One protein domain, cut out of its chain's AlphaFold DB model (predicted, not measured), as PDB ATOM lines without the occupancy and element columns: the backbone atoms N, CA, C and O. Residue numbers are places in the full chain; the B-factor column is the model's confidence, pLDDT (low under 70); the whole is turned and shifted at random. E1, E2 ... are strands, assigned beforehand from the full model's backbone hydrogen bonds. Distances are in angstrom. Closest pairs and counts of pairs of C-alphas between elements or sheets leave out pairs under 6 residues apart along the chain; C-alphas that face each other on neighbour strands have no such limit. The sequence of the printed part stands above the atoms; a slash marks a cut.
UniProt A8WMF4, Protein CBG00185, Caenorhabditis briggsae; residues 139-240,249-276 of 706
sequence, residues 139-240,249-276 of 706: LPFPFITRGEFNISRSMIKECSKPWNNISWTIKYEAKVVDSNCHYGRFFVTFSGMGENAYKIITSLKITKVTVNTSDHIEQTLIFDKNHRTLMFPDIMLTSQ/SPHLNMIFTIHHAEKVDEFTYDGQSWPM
ATOM      1  N   LEU A 139      11.674  12.494 -48.456       56.66
ATOM      2  CA  LEU A 139      11.169  13.846 -48.584       56.66
ATOM      3  C   LEU A 139      10.285  14.102 -47.350       56.66
ATOM      4  O   LEU A 139       9.527  13.212 -46.971       56.66
ATOM      5  N   PRO A 140      10.340  15.282 -46.711       74.81
ATOM      6  CA  PRO A 140       9.666  15.558 -45.433       74.81
ATOM      7  C   PRO A 140       8.127  15.652 -45.534       74.81
ATOM      8  O   PRO A 140       7.484  16.262 -44.679       74.81
ATOM      9  N   PHE A 141       7.534  15.087 -46.584       77.00
ATOM     10  CA  PHE A 141       6.100  15.070 -46.822       77.00
ATOM     11  C   PHE A 141       5.429  13.877 -46.116       77.00
ATOM     12  O   PHE A 141       6.040  12.816 -45.985       77.00
ATOM     13  N   PRO A 142       4.163  14.015 -45.683       84.38
ATOM     14  CA  PRO A 142       3.299  15.177 -45.877       84.38
ATOM     15  C   PRO A 142       3.514  16.295 -44.840       84.38
ATOM     16  O   PRO A 142       3.657  16.043 -43.642       84.38
ATOM     17  N   PHE A 143       3.429  17.555 -45.276       85.31
ATOM     18  CA  PHE A 143       3.310  18.691 -44.358       85.31
ATOM     19  C   PHE A 143       1.842  18.935 -44.018       85.31
ATOM     20  O   PHE A 143       1.047  19.279 -44.889       85.31
ATOM     21  N   ILE A 144       1.488  18.802 -42.739       84.38
ATOM     22  CA  ILE A 144       0.111  18.968 -42.260       84.38
ATOM     23  C   ILE A 144      -0.022  20.276 -41.489       84.38
ATOM     24  O   ILE A 144       0.624  20.485 -40.460       84.38
ATOM     25  N   THR A 145      -0.934  21.123 -41.948       84.25
ATOM     26  CA  THR A 145      -1.284  22.392 -41.318       84.25
ATOM     27  C   THR A 145      -2.676  22.317 -40.704       84.25
ATOM     28  O   THR A 145      -3.632  21.963 -41.388       84.25
ATOM     29  N   ARG A 146      -2.802  22.677 -39.419       83.75
ATOM     30  CA  ARG A 146      -4.081  22.678 -38.688       83.75
ATOM     31  C   ARG A 146      -4.497  24.097 -38.294       83.75
ATOM     32  O   ARG A 146      -3.775  24.808 -37.587       83.75
ATOM     33  N   GLY A 147      -5.678  24.506 -38.737       78.00
ATOM     34  CA  GLY A 147      -6.269  25.814 -38.480       78.00
ATOM     35  C   GLY A 147      -7.595  25.706 -37.738       78.00
ATOM     36  O   GLY A 147      -8.383  24.810 -38.015       78.00
ATOM     37  N   GLU A 148      -7.827  26.640 -36.820       79.44
ATOM     38  CA  GLU A 148      -9.123  26.850 -36.177       79.44
ATOM     39  C   GLU A 148      -9.513  28.298 -36.474       79.44
ATOM     40  O   GLU A 148      -8.723  29.211 -36.214       79.44
ATOM     41  N   PHE A 149     -10.682  28.498 -37.079       75.88
ATOM     42  CA  PHE A 149     -11.130  29.797 -37.577       75.88
ATOM     43  C   PHE A 149     -12.482  30.157 -36.979       75.88
ATOM     44  O   PHE A 149     -13.381  29.322 -36.916       75.88
ATOM     45  N   ASN A 150     -12.631  31.404 -36.535       71.12
ATOM     46  CA  ASN A 150     -13.909  31.907 -36.050       71.12
ATOM     47  C   ASN A 150     -14.791  32.302 -37.241       71.12
ATOM     48  O   ASN A 150     -14.407  33.151 -38.038       71.12
ATOM     49  N   ILE A 151     -15.994  31.735 -37.323       69.81
ATOM     50  CA  ILE A 151     -16.929  31.959 -38.437       69.81
ATOM     51  C   ILE A 151     -17.401  33.419 -38.535       69.81
ATOM     52  O   ILE A 151     -17.722  33.907 -39.613       69.81
ATOM     53  N   SER A 152     -17.423  34.147 -37.418       63.53
ATOM     54  CA  SER A 152     -17.943  35.520 -37.364       63.53
ATOM     55  C   SER A 152     -16.939  36.597 -37.786       63.53
ATOM     56  O   SER A 152     -17.296  37.774 -37.841       63.53
ATOM     57  N   ARG A 153     -15.670  36.240 -38.025       63.25
ATOM     58  CA  ARG A 153     -14.603  37.210 -38.297       63.25
ATOM     59  C   ARG A 153     -13.665  36.701 -39.377       63.25
ATOM     60  O   ARG A 153     -13.186  35.575 -39.307       63.25
ATOM     61  N   SER A 154     -13.314  37.578 -40.311       64.56
ATOM     62  CA  SER A 154     -12.175  37.336 -41.193       64.56
ATOM     63  C   SER A 154     -10.912  37.178 -40.347       64.56
ATOM     64  O   SER A 154     -10.620  38.002 -39.477       64.56
ATOM     65  N   MET A 155     -10.185  36.091 -40.573       59.75
ATOM     66  CA  MET A 155      -9.013  35.711 -39.797       59.75
ATOM     67  C   MET A 155      -7.912  35.224 -40.729       59.75
ATOM     68  O   MET A 155      -8.121  34.362 -41.581       59.75
ATOM     69  N   ILE A 156      -6.710  35.752 -40.526       61.12
ATOM     70  CA  ILE A 156      -5.495  35.230 -41.145       61.12
ATOM     71  C   ILE A 156      -4.813  34.359 -40.098       61.12
ATOM     72  O   ILE A 156      -4.573  34.817 -38.979       61.12
ATOM     73  N   LYS A 157      -4.506  33.111 -40.452       62.50
ATOM     74  CA  LYS A 157      -3.657  32.248 -39.637       62.50
ATOM     75  C   LYS A 157      -2.408  31.923 -40.443       62.50
ATOM     76  O   LYS A 157      -2.436  31.135 -41.388       62.50
ATOM     77  N   GLU A 158      -1.313  32.572 -40.071       59.22
ATOM     78  CA  GLU A 158       0.006  32.204 -40.567       59.22
ATOM     79  C   GLU A 158       0.365  30.834 -40.000       59.22
ATOM     80  O   GLU A 158       0.412  30.627 -38.786       59.22
ATOM     81  N   CYS A 159       0.579  29.876 -40.891       61.38
ATOM     82  CA  CYS A 159       0.927  28.520 -40.523       61.38
ATOM     83  C   CYS A 159       2.037  28.049 -41.455       61.38
ATOM     84  O   CYS A 159       1.742  27.591 -42.552       61.38
ATOM     85  N   SER A 160       3.303  28.117 -41.040       58.88
ATOM     86  CA  SER A 160       4.361  27.487 -41.833       58.88
ATOM     87  C   SER A 160       5.482  26.884 -40.990       58.88
ATOM     88  O   SER A 160       5.926  27.446 -39.990       58.88
ATOM     89  N   LYS A 161       5.945  25.711 -41.441       59.66
ATOM     90  CA  LYS A 161       7.358  25.336 -41.406       59.66
ATOM     91  C   LYS A 161       7.860  25.524 -42.843       59.66
ATOM     92  O   LYS A 161       7.269  24.908 -43.729       59.66
ATOM     93  N   PRO A 162       8.865  26.372 -43.103       64.75
ATOM     94  CA  PRO A 162       9.358  26.581 -44.460       64.75
ATOM     95  C   PRO A 162      10.001  25.299 -45.005       64.75
ATOM     96  O   PRO A 162      10.748  24.628 -44.291       64.75
ATOM     97  N   TRP A 163       9.746  24.978 -46.274       72.00
ATOM     98  CA  TRP A 163      10.443  23.920 -47.010       72.00
ATOM     99  C   TRP A 163      11.032  24.498 -48.292       72.00
ATOM    100  O   TRP A 163      10.304  25.045 -49.111       72.00
ATOM    101  N   ASN A 164      12.355  24.406 -48.452       72.38
ATOM    102  CA  ASN A 164      13.079  24.952 -49.606       72.38
ATOM    103  C   ASN A 164      12.717  26.424 -49.923       72.38
ATOM    104  O   ASN A 164      12.442  26.782 -51.064       72.38
ATOM    105  N   ASN A 165      12.665  27.265 -48.881       76.25
ATOM    106  CA  ASN A 165      12.189  28.659 -48.898       76.25
ATOM    107  C   ASN A 165      10.698  28.863 -49.209       76.25
ATOM    108  O   ASN A 165      10.215  29.978 -49.044       76.25
ATOM    109  N   ILE A 166       9.947  27.818 -49.570       80.94
ATOM    110  CA  ILE A 166       8.499  27.899 -49.754       80.94
ATOM    111  C   ILE A 166       7.809  27.891 -48.393       80.94
ATOM    112  O   ILE A 166       8.050  27.022 -47.550       80.94
ATOM    113  N   SER A 167       6.906  28.843 -48.195       84.50
ATOM    114  CA  SER A 167       5.966  28.889 -47.078       84.50
ATOM    115  C   SER A 167       4.547  29.076 -47.607       84.50
ATOM    116  O   SER A 167       4.348  29.439 -48.767       84.50
ATOM    117  N   TRP A 168       3.542  28.816 -46.777       85.62
ATOM    118  CA  TRP A 168       2.152  29.071 -47.132       85.62
ATOM    119  C   TRP A 168       1.391  29.703 -45.973       85.62
ATOM    120  O   TRP A 168       1.682  29.464 -44.802       85.62
ATOM    121  N   THR A 169       0.390  30.502 -46.322       83.06
ATOM    122  CA  THR A 169      -0.504  31.167 -45.372       83.06
ATOM    123  C   THR A 169      -1.938  30.801 -45.693       83.06
ATOM    124  O   THR A 169      -2.325  30.775 -46.862       83.06
ATOM    125  N   ILE A 170      -2.728  30.537 -44.650       83.38
ATOM    126  CA  ILE A 170      -4.148  30.234 -44.782       83.38
ATOM    127  C   ILE A 170      -4.951  31.427 -44.279       83.38
ATOM    128  O   ILE A 170      -4.838  31.839 -43.121       83.38
ATOM    129  N   LYS A 171      -5.802  31.963 -45.148       80.50
ATOM    130  CA  LYS A 171      -6.742  33.029 -44.809       80.50
ATOM    131  C   LYS A 171      -8.164  32.497 -44.872       80.50
ATOM    132  O   LYS A 171      -8.520  31.794 -45.813       80.50
ATOM    133  N   TYR A 172      -8.964  32.866 -43.881       79.94
ATOM    134  CA  TYR A 172     -10.409  32.713 -43.892       79.94
ATOM    135  C   TYR A 172     -11.052  34.095 -43.995       79.94
ATOM    136  O   TYR A 172     -10.789  34.970 -43.165       79.94
ATOM    137  N   GLU A 173     -11.880  34.302 -45.011       76.12
ATOM    138  CA  GLU A 173     -12.705  35.502 -45.146       76.12
ATOM    139  C   GLU A 173     -14.154  35.151 -44.825       76.12
ATOM    140  O   GLU A 173     -14.743  34.274 -45.458       76.12
ATOM    141  N   ALA A 174     -14.719  35.847 -43.841       71.62
ATOM    142  CA  ALA A 174     -16.127  35.737 -43.500       71.62
ATOM    143  C   ALA A 174     -16.920  36.785 -44.288       71.62
ATOM    144  O   ALA A 174     -16.588  37.970 -44.272       71.62
ATOM    145  N   LYS A 175     -17.992  36.354 -44.951       67.19
ATOM    146  CA  LYS A 175     -18.997  37.204 -45.589       67.19
ATOM    147  C   LYS A 175     -20.307  37.049 -44.828       67.19
ATOM    148  O   LYS A 175     -20.893  35.967 -44.781       67.19
ATOM    149  N   VAL A 176     -20.769  38.136 -44.223       58.66
ATOM    150  CA  VAL A 176     -22.077  38.182 -43.561       58.66
ATOM    151  C   VAL A 176     -23.091  38.669 -44.587       58.66
ATOM    152  O   VAL A 176     -22.998  39.815 -45.025       58.66
ATOM    153  N   VAL A 177     -24.011  37.796 -45.002       56.22
ATOM    154  CA  VAL A 177     -25.070  38.142 -45.967       56.22
ATOM    155  C   VAL A 177     -26.321  38.610 -45.227       56.22
ATOM    156  O   VAL A 177     -26.878  39.649 -45.567       56.22
ATOM    157  N   ASP A 178     -26.695  37.920 -44.150       56.31
ATOM    158  CA  ASP A 178     -27.756  38.324 -43.225       56.31
ATOM    159  C   ASP A 178     -27.441  37.839 -41.788       56.31
ATOM    160  O   ASP A 178     -26.355  37.316 -41.520       56.31
ATOM    161  N   SER A 179     -28.352  38.047 -40.828       57.66
ATOM    162  CA  SER A 179     -28.142  37.655 -39.422       57.66
ATOM    163  C   SER A 179     -28.101  36.139 -39.177       57.66
ATOM    164  O   SER A 179     -27.735  35.726 -38.077       57.66
ATOM    165  N   ASN A 180     -28.497  35.327 -40.162       53.19
ATOM    166  CA  ASN A 180     -28.721  33.882 -40.046       53.19
ATOM    167  C   ASN A 180     -27.894  33.048 -41.052       53.19
ATOM    168  O   ASN A 180     -27.831  31.822 -40.932       53.19
ATOM    169  N   CYS A 181     -27.258  33.697 -42.025       54.66
ATOM    170  CA  CYS A 181     -26.523  33.095 -43.123       54.66
ATOM    171  C   CYS A 181     -25.120  33.703 -43.212       54.66
ATOM    172  O   CYS A 181     -24.914  34.867 -43.584       54.66
ATOM    173  N   HIS A 182     -24.137  32.875 -42.861       64.62
ATOM    174  CA  HIS A 182     -22.725  33.211 -42.951       64.62
ATOM    175  C   HIS A 182     -22.087  32.408 -44.079       64.62
ATOM    176  O   HIS A 182     -22.198  31.183 -44.114       64.62
ATOM    177  N   TYR A 183     -21.378  33.095 -44.969       71.12
ATOM    178  CA  TYR A 183     -20.522  32.454 -45.957       71.12
ATOM    179  C   TYR A 183     -19.070  32.608 -45.529       71.12
ATOM    180  O   TYR A 183     -18.643  33.676 -45.096       71.12
ATOM    181  N   GLY A 184     -18.304  31.536 -45.647       74.38
ATOM    182  CA  GLY A 184     -16.881  31.527 -45.350       74.38
ATOM    183  C   GLY A 184     -16.073  31.079 -46.549       74.38
ATOM    184  O   GLY A 184     -16.475  30.144 -47.233       74.38
ATOM    185  N   ARG A 185     -14.914  31.690 -46.780       79.12
ATOM    186  CA  ARG A 185     -14.022  31.289 -47.871       79.12
ATOM    187  C   ARG A 185     -12.599  31.093 -47.384       79.12
ATOM    188  O   ARG A 185     -12.065  31.953 -46.688       79.12
ATOM    189  N   PHE A 186     -11.979  29.984 -47.787       81.06
ATOM    190  CA  PHE A 186     -10.569  29.711 -47.516       81.06
ATOM    191  C   PHE A 186      -9.680  30.054 -48.707       81.06
ATOM    192  O   PHE A 186     -10.013  29.782 -49.862       81.06
ATOM    193  N   PHE A 187      -8.505  30.586 -48.388       83.81
ATOM    194  CA  PHE A 187      -7.428  30.848 -49.328       83.81
ATOM    195  C   PHE A 187      -6.139  30.248 -48.790       83.81
ATOM    196  O   PHE A 187      -5.827  30.421 -47.610       83.81
ATOM    197  N   VAL A 188      -5.371  29.600 -49.657       86.38
ATOM    198  CA  VAL A 188      -3.984  29.210 -49.391       86.38
ATOM    199  C   VAL A 188      -3.101  30.020 -50.325       86.38
ATOM    200  O   VAL A 188      -3.322  30.020 -51.529       86.38
ATOM    201  N   THR A 189      -2.130  30.743 -49.781       87.00
ATOM    202  CA  THR A 189      -1.174  31.530 -50.573       87.00
ATOM    203  C   THR A 189       0.233  31.013 -50.339       87.00
ATOM    204  O   THR A 189       0.704  31.053 -49.204       87.00
ATOM    205  N   PHE A 190       0.905  30.571 -51.398       87.06
ATOM    206  CA  PHE A 190       2.306  30.156 -51.367       87.06
ATOM    207  C   PHE A 190       3.239  31.364 -51.528       87.06
ATOM    208  O   PHE A 190       2.973  32.285 -52.301       87.06
ATOM    209  N   SER A 191       4.336  31.384 -50.777       84.31
ATOM    210  CA  SER A 191       5.331  32.463 -50.745       84.31
ATOM    211  C   SER A 191       6.750  31.893 -50.780       84.31
ATOM    212  O   SER A 191       6.942  30.704 -50.551       84.31
ATOM    213  N   GLY A 192       7.743  32.735 -51.087       79.50
ATOM    214  CA  GLY A 192       9.163  32.357 -51.059       79.50
ATOM    215  C   GLY A 192       9.673  31.545 -52.262       79.50
ATOM    216  O   GLY A 192      10.787  31.034 -52.237       79.50
ATOM    217  N   MET A 193       8.892  31.473 -53.347       83.25
ATOM    218  CA  MET A 193       9.266  30.753 -54.575       83.25
ATOM    219  C   MET A 193      10.316  31.487 -55.435       83.25
ATOM    220  O   MET A 193      11.033  30.852 -56.214       83.25
ATOM    221  N   GLY A 194      10.458  32.808 -55.272       83.00
ATOM    222  CA  GLY A 194      11.331  33.631 -56.113       83.00
ATOM    223  C   GLY A 194      10.877  33.600 -57.575       83.00
ATOM    224  O   GLY A 194       9.696  33.770 -57.852       83.00
ATOM    225  N   GLU A 195      11.810  33.350 -58.491       84.19
ATOM    226  CA  GLU A 195      11.540  33.180 -59.930       84.19
ATOM    227  C   GLU A 195      11.252  31.719 -60.325       84.19
ATOM    228  O   GLU A 195      11.098  31.414 -61.502       84.19
ATOM    229  N   ASN A 196      11.202  30.798 -59.358       87.94
ATOM    230  CA  ASN A 196      10.985  29.380 -59.632       87.94
ATOM    231  C   ASN A 196       9.490  29.038 -59.680       87.94
ATOM    232  O   ASN A 196       8.684  29.655 -58.979       87.94
ATOM    233  N   ALA A 197       9.159  27.987 -60.428       90.25
ATOM    234  CA  ALA A 197       7.859  27.334 -60.393       90.25
ATOM    235  C   ALA A 197       7.942  26.000 -59.631       90.25
ATOM    236  O   ALA A 197       8.975  25.325 -59.627       90.25
ATOM    237  N   TYR A 198       6.849  25.619 -58.975       90.38
ATOM    238  CA  TYR A 198       6.752  24.397 -58.183       90.38
ATOM    239  C   TYR A 198       5.455  23.661 -58.466       90.38
ATOM    240  O   TYR A 198       4.381  24.247 -58.387       90.38
ATOM    241  N   LYS A 199       5.544  22.358 -58.712       90.25
ATOM    242  CA  LYS A 199       4.394  21.461 -58.754       90.25
ATOM    243  C   LYS A 199       4.135  20.931 -57.349       90.25
ATOM    244  O   LYS A 199       5.010  20.311 -56.753       90.25
ATOM    245  N   ILE A 200       2.952  21.198 -56.809       88.50
ATOM    246  CA  ILE A 200       2.563  20.894 -55.433       88.50
ATOM    247  C   ILE A 200       1.296  20.034 -55.450       88.50
ATOM    248  O   ILE A 200       0.294  20.401 -56.066       88.50
ATOM    249  N   ILE A 201       1.347  18.901 -54.746       87.88
ATOM    250  CA  ILE A 201       0.202  18.015 -54.522       87.88
ATOM    251  C   ILE A 201      -0.402  18.333 -53.156       87.88
ATOM    252  O   ILE A 201       0.291  18.244 -52.141       87.88
ATOM    253  N   THR A 202      -1.679  18.716 -53.108       86.62
ATOM    254  CA  THR A 202      -2.329  19.202 -51.878       86.62
ATOM    255  C   THR A 202      -3.703  18.586 -51.635       86.62
ATOM    256  O   THR A 202      -4.342  18.093 -52.558       86.62
ATOM    257  N   SER A 203      -4.173  18.614 -50.386       83.38
ATOM    258  CA  SER A 203      -5.558  18.289 -50.027       83.38
ATOM    259  C   SER A 203      -6.065  19.170 -48.881       83.38
ATOM    260  O   SER A 203      -5.293  19.617 -48.027       83.38
ATOM    261  N   LEU A 204      -7.378  19.414 -48.852       80.56
ATOM    262  CA  LEU A 204      -8.057  20.187 -47.813       80.56
ATOM    263  C   LEU A 204      -9.171  19.362 -47.168       80.56
ATOM    264  O   LEU A 204     -10.030  18.829 -47.861       80.56
ATOM    265  N   LYS A 205      -9.205  19.322 -45.836       79.00
ATOM    266  CA  LYS A 205     -10.305  18.751 -45.052       79.00
ATOM    267  C   LYS A 205     -10.839  19.778 -44.061       79.00
ATOM    268  O   LYS A 205     -10.069  20.364 -43.304       79.00
ATOM    269  N   ILE A 206     -12.155  19.961 -44.018       75.38
ATOM    270  CA  ILE A 206     -12.838  20.849 -43.066       75.38
ATOM    271  C   ILE A 206     -13.752  19.995 -42.188       75.38
ATOM    272  O   ILE A 206     -14.462  19.125 -42.682       75.38
ATOM    273  N   THR A 207     -13.695  20.186 -40.870       67.75
ATOM    274  CA  THR A 207     -14.434  19.369 -39.899       67.75
ATOM    275  C   THR A 207     -15.486  20.236 -39.195       67.75
ATOM    276  O   THR A 207     -15.109  21.145 -38.457       67.75
ATOM    277  N   LYS A 208     -16.770  19.883 -39.410       54.97
ATOM    278  CA  LYS A 208     -18.073  20.456 -38.967       54.97
ATOM    279  C   LYS A 208     -18.832  21.383 -39.946       54.97
ATOM    280  O   LYS A 208     -18.293  22.362 -40.444       54.97
ATOM    281  N   VAL A 209     -20.140  21.076 -40.012       47.78
ATOM    282  CA  VAL A 209     -21.304  21.685 -40.702       47.78
ATOM    283  C   VAL A 209     -21.495  21.249 -42.159       47.78
ATOM    284  O   VAL A 209     -20.660  21.542 -43.000       47.78
ATOM    285  N   THR A 210     -22.585  20.495 -42.382       40.28
ATOM    286  CA  THR A 210     -23.330  20.185 -43.628       40.28
ATOM    287  C   THR A 210     -22.715  20.620 -44.964       40.28
ATOM    288  O   THR A 210     -23.357  21.274 -45.777       40.28
ATOM    289  N   VAL A 211     -21.492  20.190 -45.252       39.75
ATOM    290  CA  VAL A 211     -20.982  20.139 -46.618       39.75
ATOM    291  C   VAL A 211     -20.774  18.670 -46.928       39.75
ATOM    292  O   VAL A 211     -19.811  18.049 -46.482       39.75
ATOM    293  N   ASN A 212     -21.723  18.105 -47.668       36.31
ATOM    294  CA  ASN A 212     -21.629  16.780 -48.266       36.31
ATOM    295  C   ASN A 212     -20.637  16.824 -49.451       36.31
ATOM    296  O   ASN A 212     -20.960  16.432 -50.562       36.31
ATOM    297  N   THR A 213     -19.434  17.362 -49.243       42.12
ATOM    298  CA  THR A 213     -18.307  17.175 -50.163       42.12
ATOM    299  C   THR A 213     -17.474  16.046 -49.589       42.12
ATOM    300  O   THR A 213     -16.470  16.255 -48.903       42.12
ATOM    301  N   SER A 214     -17.953  14.827 -49.806       38.41
ATOM    302  CA  SER A 214     -17.172  13.601 -49.716       38.41
ATOM    303  C   SER A 214     -16.087  13.623 -50.791       38.41
ATOM    304  O   SER A 214     -16.183  12.885 -51.752       38.41
ATOM    305  N   ASP A 215     -15.092  14.498 -50.671       44.66
ATOM    306  CA  ASP A 215     -14.075  14.642 -51.706       44.66
ATOM    307  C   ASP A 215     -12.726  14.979 -51.072       44.66
ATOM    308  O   ASP A 215     -12.275  16.121 -50.974       44.66
ATOM    309  N   HIS A 216     -12.056  13.915 -50.628       50.28
ATOM    310  CA  HIS A 216     -10.603  13.866 -50.538       50.28
ATOM    311  C   HIS A 216     -10.022  13.986 -51.956       50.28
ATOM    312  O   HIS A 216      -9.565  13.001 -52.524       50.28
ATOM    313  N   ILE A 217     -10.068  15.171 -52.563       57.53
ATOM    314  CA  ILE A 217      -9.459  15.379 -53.878       57.53
ATOM    315  C   ILE A 217      -8.027  15.840 -53.642       57.53
ATOM    316  O   ILE A 217      -7.781  16.975 -53.232       57.53
ATOM    317  N   GLU A 218      -7.080  14.936 -53.879       65.25
ATOM    318  CA  GLU A 218      -5.692  15.323 -54.094       65.25
ATOM    319  C   GLU A 218      -5.604  16.187 -55.354       65.25
ATOM    320  O   GLU A 218      -6.127  15.846 -56.417       65.25
ATOM    321  N   GLN A 219      -4.968  17.342 -55.219       75.94
ATOM    322  CA  GLN A 219      -4.880  18.355 -56.262       75.94
ATOM    323  C   GLN A 219      -3.434  18.526 -56.667       75.94
ATOM    324  O   GLN A 219      -2.607  18.802 -55.804       75.94
ATOM    325  N   THR A 220      -3.141  18.386 -57.956       81.75
ATOM    326  CA  THR A 220      -1.812  18.655 -58.511       81.75
ATOM    327  C   THR A 220      -1.856  20.006 -59.194       81.75
ATOM    328  O   THR A 220      -2.587  20.188 -60.166       81.75
ATOM    329  N   LEU A 221      -1.096  20.957 -58.663       85.31
ATOM    330  CA  LEU A 221      -1.108  22.347 -59.101       85.31
ATOM    331  C   LEU A 221       0.317  22.837 -59.287       85.31
ATOM    332  O   LEU A 221       1.196  22.487 -58.503       85.31
ATOM    333  N   ILE A 222       0.543  23.652 -60.309       87.06
ATOM    334  CA  ILE A 222       1.825  24.317 -60.511       87.06
ATOM    335  C   ILE A 222       1.664  25.751 -60.037       87.06
ATOM    336  O   ILE A 222       0.724  26.438 -60.426       87.06
ATOM    337  N   PHE A 223       2.571  26.199 -59.180       88.44
ATOM    338  CA  PHE A 223       2.575  27.544 -58.640       88.44
ATOM    339  C   PHE A 223       3.868  28.264 -59.005       88.44
ATOM    340  O   PHE A 223       4.944  27.672 -58.997       88.44
ATOM    341  N   ASP A 224       3.767  29.554 -59.295       88.19
ATOM    342  CA  ASP A 224       4.905  30.447 -59.514       88.19
ATOM    343  C   ASP A 224       4.661  31.790 -58.801       88.19
ATOM    344  O   ASP A 224       3.714  31.957 -58.024       88.19
ATOM    345  N   LYS A 225       5.502  32.793 -59.063       83.94
ATOM    346  CA  LYS A 225       5.367  34.125 -58.451       83.94
ATOM    347  C   LYS A 225       4.021  34.826 -58.711       83.94
ATOM    348  O   LYS A 225       3.606  35.648 -57.888       83.94
ATOM    349  N   ASN A 226       3.346  34.497 -59.812       84.25
ATOM    350  CA  ASN A 226       2.096  35.101 -60.278       84.25
ATOM    351  C   ASN A 226       0.861  34.238 -59.955       84.25
ATOM    352  O   ASN A 226      -0.222  34.765 -59.687       84.25
ATOM    353  N   HIS A 227       1.047  32.921 -59.928       87.06
ATOM    354  CA  HIS A 227       0.045  31.883 -59.746       87.06
ATOM    355  C   HIS A 227       0.338  31.166 -58.427       87.06
ATOM    356  O   HIS A 227       0.926  30.100 -58.433       87.06
ATOM    357  N   ARG A 228       0.012  31.750 -57.271       85.12
ATOM    358  CA  ARG A 228       0.348  31.148 -55.952       85.12
ATOM    359  C   ARG A 228      -0.804  31.027 -54.979       85.12
ATOM    360  O   ARG A 228      -0.611  30.605 -53.842       85.12
ATOM    361  N   THR A 229      -1.968  31.503 -55.390       87.06
ATOM    362  CA  THR A 229      -3.142  31.551 -54.538       87.06
ATOM    363  C   THR A 229      -4.096  30.470 -54.992       87.06
ATOM    364  O   THR A 229      -4.369  30.313 -56.181       87.06
ATOM    365  N   LEU A 230      -4.583  29.721 -54.018       85.56
ATOM    366  CA  LEU A 230      -5.588  28.698 -54.169       85.56
ATOM    367  C   LEU A 230      -6.815  29.129 -53.376       85.56
ATOM    368  O   LEU A 230      -6.726  29.373 -52.173       85.56
ATOM    369  N   MET A 231      -7.950  29.239 -54.053       82.44
ATOM    370  CA  MET A 231      -9.223  29.632 -53.454       82.44
ATOM    371  C   MET A 231     -10.143  28.419 -53.400       82.44
ATOM    372  O   MET A 231     -10.301  27.739 -54.409       82.44
ATOM    373  N   PHE A 232     -10.747  28.165 -52.242       78.81
ATOM    374  CA  PHE A 232     -11.661  27.041 -52.025       78.81
ATOM    375  C   PHE A 232     -13.130  27.484 -52.055       78.81
ATOM    376  O   PHE A 232     -13.386  28.671 -51.813       78.81
ATOM    377  N   PRO A 233     -14.079  26.559 -52.322       73.31
ATOM    378  CA  PRO A 233     -15.517  26.830 -52.354       73.31
ATOM    379  C   PRO A 233     -16.030  27.627 -51.159       73.31
ATOM    380  O   PRO A 233     -15.532  27.484 -50.040       73.31
ATOM    381  N   ASP A 234     -17.045  28.457 -51.415       73.88
ATOM    382  CA  ASP A 234     -17.779  29.113 -50.341       73.88
ATOM    383  C   ASP A 234     -18.452  28.057 -49.472       73.88
ATOM    384  O   ASP A 234     -19.179  27.187 -49.946       73.88
ATOM    385  N   ILE A 235     -18.220  28.168 -48.175       73.75
ATOM    386  CA  ILE A 235     -18.851  27.340 -47.164       73.75
ATOM    387  C   ILE A 235     -20.050  28.127 -46.667       73.75
ATOM    388  O   ILE A 235     -19.888  29.121 -45.954       73.75
ATOM    389  N   MET A 236     -21.243  27.700 -47.070       67.69
ATOM    390  CA  MET A 236     -22.487  28.226 -46.524       67.69
ATOM    391  C   MET A 236     -22.737  27.603 -45.149       67.69
ATOM    392  O   MET A 236     -22.724  26.384 -44.995       67.69
ATOM    393  N   LEU A 237     -22.996  28.444 -44.155       63.28
ATOM    394  CA  LEU A 237     -23.346  28.028 -42.804       63.28
ATOM    395  C   LEU A 237     -24.718  28.610 -42.472       63.28
ATOM    396  O   LEU A 237     -24.846  29.803 -42.183       63.28
ATOM    397  N   THR A 238     -25.750  27.768 -42.533       56.03
ATOM    398  CA  THR A 238     -27.109  28.131 -42.126       56.03
ATOM    399  C   THR A 238     -27.266  27.922 -40.623       56.03
ATOM    400  O   THR A 238     -26.849  26.907 -40.063       56.03
ATOM    401  N   SER A 239     -27.881  28.882 -39.932       49.91
ATOM    402  CA  SER A 239     -28.082  28.860 -38.478       49.91
ATOM    403  C   SER A 239     -29.127  27.837 -37.984       49.91
ATOM    404  O   SER A 239     -29.826  28.105 -37.007       49.91
ATOM    405  N   GLN A 240     -29.279  26.676 -38.631       42.78
ATOM    406  CA  GLN A 240     -30.268  25.661 -38.231       42.78
ATOM    407  C   GLN A 240     -29.932  24.936 -36.914       42.78
ATOM    408  O   GLN A 240     -30.759  24.192 -36.403       42.78
ATOM    409  N   SER A 249     -18.830  30.692 -29.891       52.34
ATOM    410  CA  SER A 249     -18.715  31.057 -31.309       52.34
ATOM    411  C   SER A 249     -18.382  29.800 -32.125       52.34
ATOM    412  O   SER A 249     -17.459  29.083 -31.740       52.34
ATOM    413  N   PRO A 250     -19.107  29.478 -33.208       67.62
ATOM    414  CA  PRO A 250     -18.804  28.271 -33.955       67.62
ATOM    415  C   PRO A 250     -17.425  28.440 -34.612       67.62
ATOM    416  O   PRO A 250     -17.150  29.430 -35.298       67.62
ATOM    417  N   HIS A 251     -16.535  27.489 -34.333       71.25
ATOM    418  CA  HIS A 251     -15.192  27.420 -34.894       71.25
ATOM    419  C   HIS A 251     -15.159  26.389 -36.030       71.25
ATOM    420  O   HIS A 251     -15.697  25.289 -35.890       71.25
ATOM    421  N   LEU A 252     -14.519  26.738 -37.148       75.12
ATOM    422  CA  LEU A 252     -14.216  25.824 -38.249       75.12
ATOM    423  C   LEU A 252     -12.821  25.245 -38.058       75.12
ATOM    424  O   LEU A 252     -11.841  25.991 -37.983       75.12
ATOM    425  N   ASN A 253     -12.730  23.917 -38.049       77.75
ATOM    426  CA  ASN A 253     -11.454  23.214 -38.046       77.75
ATOM    427  C   ASN A 253     -11.068  22.836 -39.470       77.75
ATOM    428  O   ASN A 253     -11.825  22.167 -40.170       77.75
ATOM    429  N   MET A 254      -9.874  23.241 -39.877       81.06
ATOM    430  CA  MET A 254      -9.348  23.054 -41.221       81.06
ATOM    431  C   MET A 254      -7.998  22.338 -41.157       81.06
ATOM    432  O   MET A 254      -7.135  22.684 -40.348       81.06
ATOM    433  N   ILE A 255      -7.827  21.322 -41.998       83.50
ATOM    434  CA  ILE A 255      -6.591  20.564 -42.169       83.50
ATOM    435  C   ILE A 255      -6.180  20.684 -43.631       83.50
ATOM    436  O   ILE A 255      -6.838  20.129 -44.508       83.50
ATOM    437  N   PHE A 256      -5.089  21.396 -43.880       85.75
ATOM    438  CA  PHE A 256      -4.473  21.499 -45.196       85.75
ATOM    439  C   PHE A 256      -3.201  20.658 -45.224       85.75
ATOM    440  O   PHE A 256      -2.353  20.794 -44.336       85.75
ATOM    441  N   THR A 257      -3.073  19.793 -46.223       86.12
ATOM    442  CA  THR A 257      -1.948  18.866 -46.351       86.12
ATOM    443  C   THR A 257      -1.235  19.092 -47.671       86.12
ATOM    444  O   THR A 257      -1.880  19.118 -48.715       86.12
ATOM    445  N   ILE A 258       0.090  19.218 -47.627       88.19
ATOM    446  CA  ILE A 258       0.949  19.141 -48.810       88.19
ATOM    447  C   ILE A 258       1.554  17.746 -48.839       88.19
ATOM    448  O   ILE A 258       2.365  17.405 -47.978       88.19
ATOM    449  N   HIS A 259       1.139  16.951 -49.818       87.19
ATOM    450  CA  HIS A 259       1.563  15.565 -50.015       87.19
ATOM    451  C   HIS A 259       2.895  15.462 -50.743       87.19
ATOM    452  O   HIS A 259       3.651  14.523 -50.521       87.19
ATOM    453  N   HIS A 260       3.188  16.427 -51.611       88.06
ATOM    454  CA  HIS A 260       4.433  16.484 -52.360       88.06
ATOM    455  C   HIS A 260       4.659  17.897 -52.902       88.06
ATOM    456  O   HIS A 260       3.692  18.606 -53.187       88.06
ATOM    457  N   ALA A 261       5.916  18.294 -53.079       88.06
ATOM    458  CA  ALA A 261       6.280  19.460 -53.870       88.06
ATOM    459  C   ALA A 261       7.610  19.218 -54.587       88.06
ATOM    460  O   ALA A 261       8.568  18.737 -53.980       88.06
ATOM    461  N   GLU A 262       7.677  19.596 -55.860       88.94
ATOM    462  CA  GLU A 262       8.878  19.526 -56.690       88.94
ATOM    463  C   GLU A 262       9.053  20.822 -57.482       88.94
ATOM    464  O   GLU A 262       8.076  21.482 -57.842       88.94
ATOM    465  N   LYS A 263      10.304  21.220 -57.725       89.38
ATOM    466  CA  LYS A 263      10.600  22.360 -58.597       89.38
ATOM    467  C   LYS A 263      10.408  21.929 -60.052       89.38
ATOM    468  O   LYS A 263      10.864  20.853 -60.422       89.38
ATOM    469  N   VAL A 264       9.791  22.787 -60.857       90.19
ATOM    470  CA  VAL A 264       9.645  22.604 -62.308       90.19
ATOM    471  C   VAL A 264      10.305  23.761 -63.058       90.19
ATOM    472  O   VAL A 264      10.552  24.821 -62.476       90.19
ATOM    473  N   ASP A 265      10.621  23.542 -64.333       86.75
ATOM    474  CA  ASP A 265      11.339  24.524 -65.155       86.75
ATOM    475  C   ASP A 265      10.463  25.729 -65.515       86.75
ATOM    476  O   ASP A 265      10.920  26.870 -65.441       86.75
ATOM    477  N   GLU A 266       9.190  25.494 -65.837       85.62
ATOM    478  CA  GLU A 266       8.236  26.543 -66.188       85.62
ATOM    479  C   GLU A 266       6.820  26.245 -65.684       85.62
ATOM    480  O   GLU A 266       6.461  25.110 -65.364       85.62
ATOM    481  N   PHE A 267       6.010  27.297 -65.590       83.62
ATOM    482  CA  PHE A 267       4.589  27.166 -65.302       83.62
ATOM    483  C   PHE A 267       3.850  26.690 -66.561       83.62
ATOM    484  O   PHE A 267       3.931  27.330 -67.608       83.62
ATOM    485  N   THR A 268       3.061  25.620 -66.440       78.94
ATOM    486  CA  THR A 268       2.223  25.102 -67.531       78.94
ATOM    487  C   THR A 268       0.784  24.979 -67.077       78.94
ATOM    488  O   THR A 268       0.512  24.458 -66.002       78.94
ATOM    489  N   TYR A 269      -0.159  25.416 -67.904       73.62
ATOM    490  CA  TYR A 269      -1.590  25.306 -67.610       73.62
ATOM    491  C   TYR A 269      -2.096  23.843 -67.664       73.62
ATOM    492  O   TYR A 269      -3.000  23.471 -66.919       73.62
ATOM    493  N   ASP A 270      -1.452  22.998 -68.472       70.44
ATOM    494  CA  ASP A 270      -1.857  21.611 -68.718       70.44
ATOM    495  C   ASP A 270      -1.807  20.698 -67.472       70.44
ATOM    496  O   ASP A 270      -0.927  20.823 -66.617       70.44
ATOM    497  N   GLY A 271      -2.777  19.785 -67.357       66.75
ATOM    498  CA  GLY A 271      -2.842  18.750 -66.311       66.75
ATOM    499  C   GLY A 271      -3.130  19.204 -64.864       66.75
ATOM    500  O   GLY A 271      -3.154  18.365 -63.965       66.75
ATOM    501  N   GLN A 272      -3.365  20.494 -64.605       74.12
ATOM    502  CA  GLN A 272      -3.634  21.058 -63.267       74.12
ATOM    503  C   GLN A 272      -5.069  20.865 -62.710       74.12
ATOM    504  O   GLN A 272      -6.050  21.276 -63.319       74.12
ATOM    505  N   SER A 273      -5.244  20.367 -61.480       71.06
ATOM    506  CA  SER A 273      -6.579  20.184 -60.866       71.06
ATOM    507  C   SER A 273      -6.923  21.221 -59.782       71.06
ATOM    508  O   SER A 273      -6.368  21.196 -58.687       71.06
ATOM    509  N   TRP A 274      -7.898  22.101 -60.057       72.25
ATOM    510  CA  TRP A 274      -8.281  23.206 -59.163       72.25
ATOM    511  C   TRP A 274      -9.529  22.916 -58.288       72.25
ATOM    512  O   TRP A 274     -10.483  22.290 -58.752       72.25
ATOM    513  N   PRO A 275      -9.585  23.425 -57.039       62.03
ATOM    514  CA  PRO A 275     -10.654  23.174 -56.058       62.03
ATOM    515  C   PRO A 275     -12.013  23.816 -56.368       62.03
ATOM    516  O   PRO A 275     -12.980  23.525 -55.673       62.03
ATOM    517  N   MET A 276     -12.098  24.700 -57.364       61.06
ATOM    518  CA  MET A 276     -13.315  25.466 -57.681       61.06
ATOM    519  C   MET A 276     -13.982  25.058 -58.991       61.06
ATOM    520  O   MET A 276     -15.017  25.614 -59.339       61.06
TER     521      MET A 276
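Overview. This is residues 139 to 240 and 249 to 276 of the 706 residues of the protein "Protein CBG00185" of Caenorhabditis briggsae (UniProt A8WMF4). Two twisted sheets lie face to face as an elongated sandwich, with the sheet E2 E3 E4 E7 E8 as one layer and E1 E9 E5 E6 as the other; the strands of the one stand at 26 degrees to those of the other. The printed part has 130 residues, no named helix and nine strands, E1 to E9 in chain order: all strand. The first sheet is branched and antiparallel; the second has the order E1 E9 E5 E6, all antiparallel. The whole is compact, with a radius of gyration of the C-alphas of 15.4 A and spans of 49 by 26 by 25 A.

Along the chain. In the branched sheet, E4, residues 181 to 191, is 32.8 A long and begins at C-alpha 181 (-26.523, 33.095, -43.123). E3, residues 167 to 176, is 29.8 A long; E2 is residues 155 to 158, E7 229 to 231 and E8 235 to 238. In the other sheet, E1 is residues 143 to 150, 23.2 A, E5 197 to 207, 31.3 A, and E6 219 to 223. E9, residues 251 to 264, is 37.3 A long and ends at C-alpha 264 (9.645, 22.604, -62.308).

Arrangement. E3 lies on one side of E4, with N 171 and O 187 2.9 A apart; E7 and E8 lie on the other side, with N 188 and O 230 2.9 A and N 184 and O 235 2.9 A apart. E2, E3 and E4 form a meander, each strand the antiparallel neighbour of the one before; N 155 and O 172 are 2.9 A apart. In the other sheet, E9 bends by 54 degrees at residue 260; its antiparallel neighbours are E1, with N 145 and O 256 within hydrogen-bond range at 2.8 A, and E5, with N 203 and O 257 within hydrogen-bond range at 2.9 A. E5 and E6 are a hairpin, with N 200 and O 221 2.8 A apart. Between the sheets, the closest C-alphas of E1 and E2 are those of Phe 149 and Met 155, 6.7 A.

Size, cuts and confidence. The C-alphas farthest apart, of Gln 240 and Asp 265, are 49.6 A apart. Residues 241 to 248 are not printed, and C-alphas 240 and 249 are 14.5 A apart across this cut. The link E5 to E6 is long, with 11 residues; residues 265 to 276 hold no named element. Mean pLDDT of the printed part is 73.5, with 43 residues under 70, among them 151 to 162 and 207 to 218.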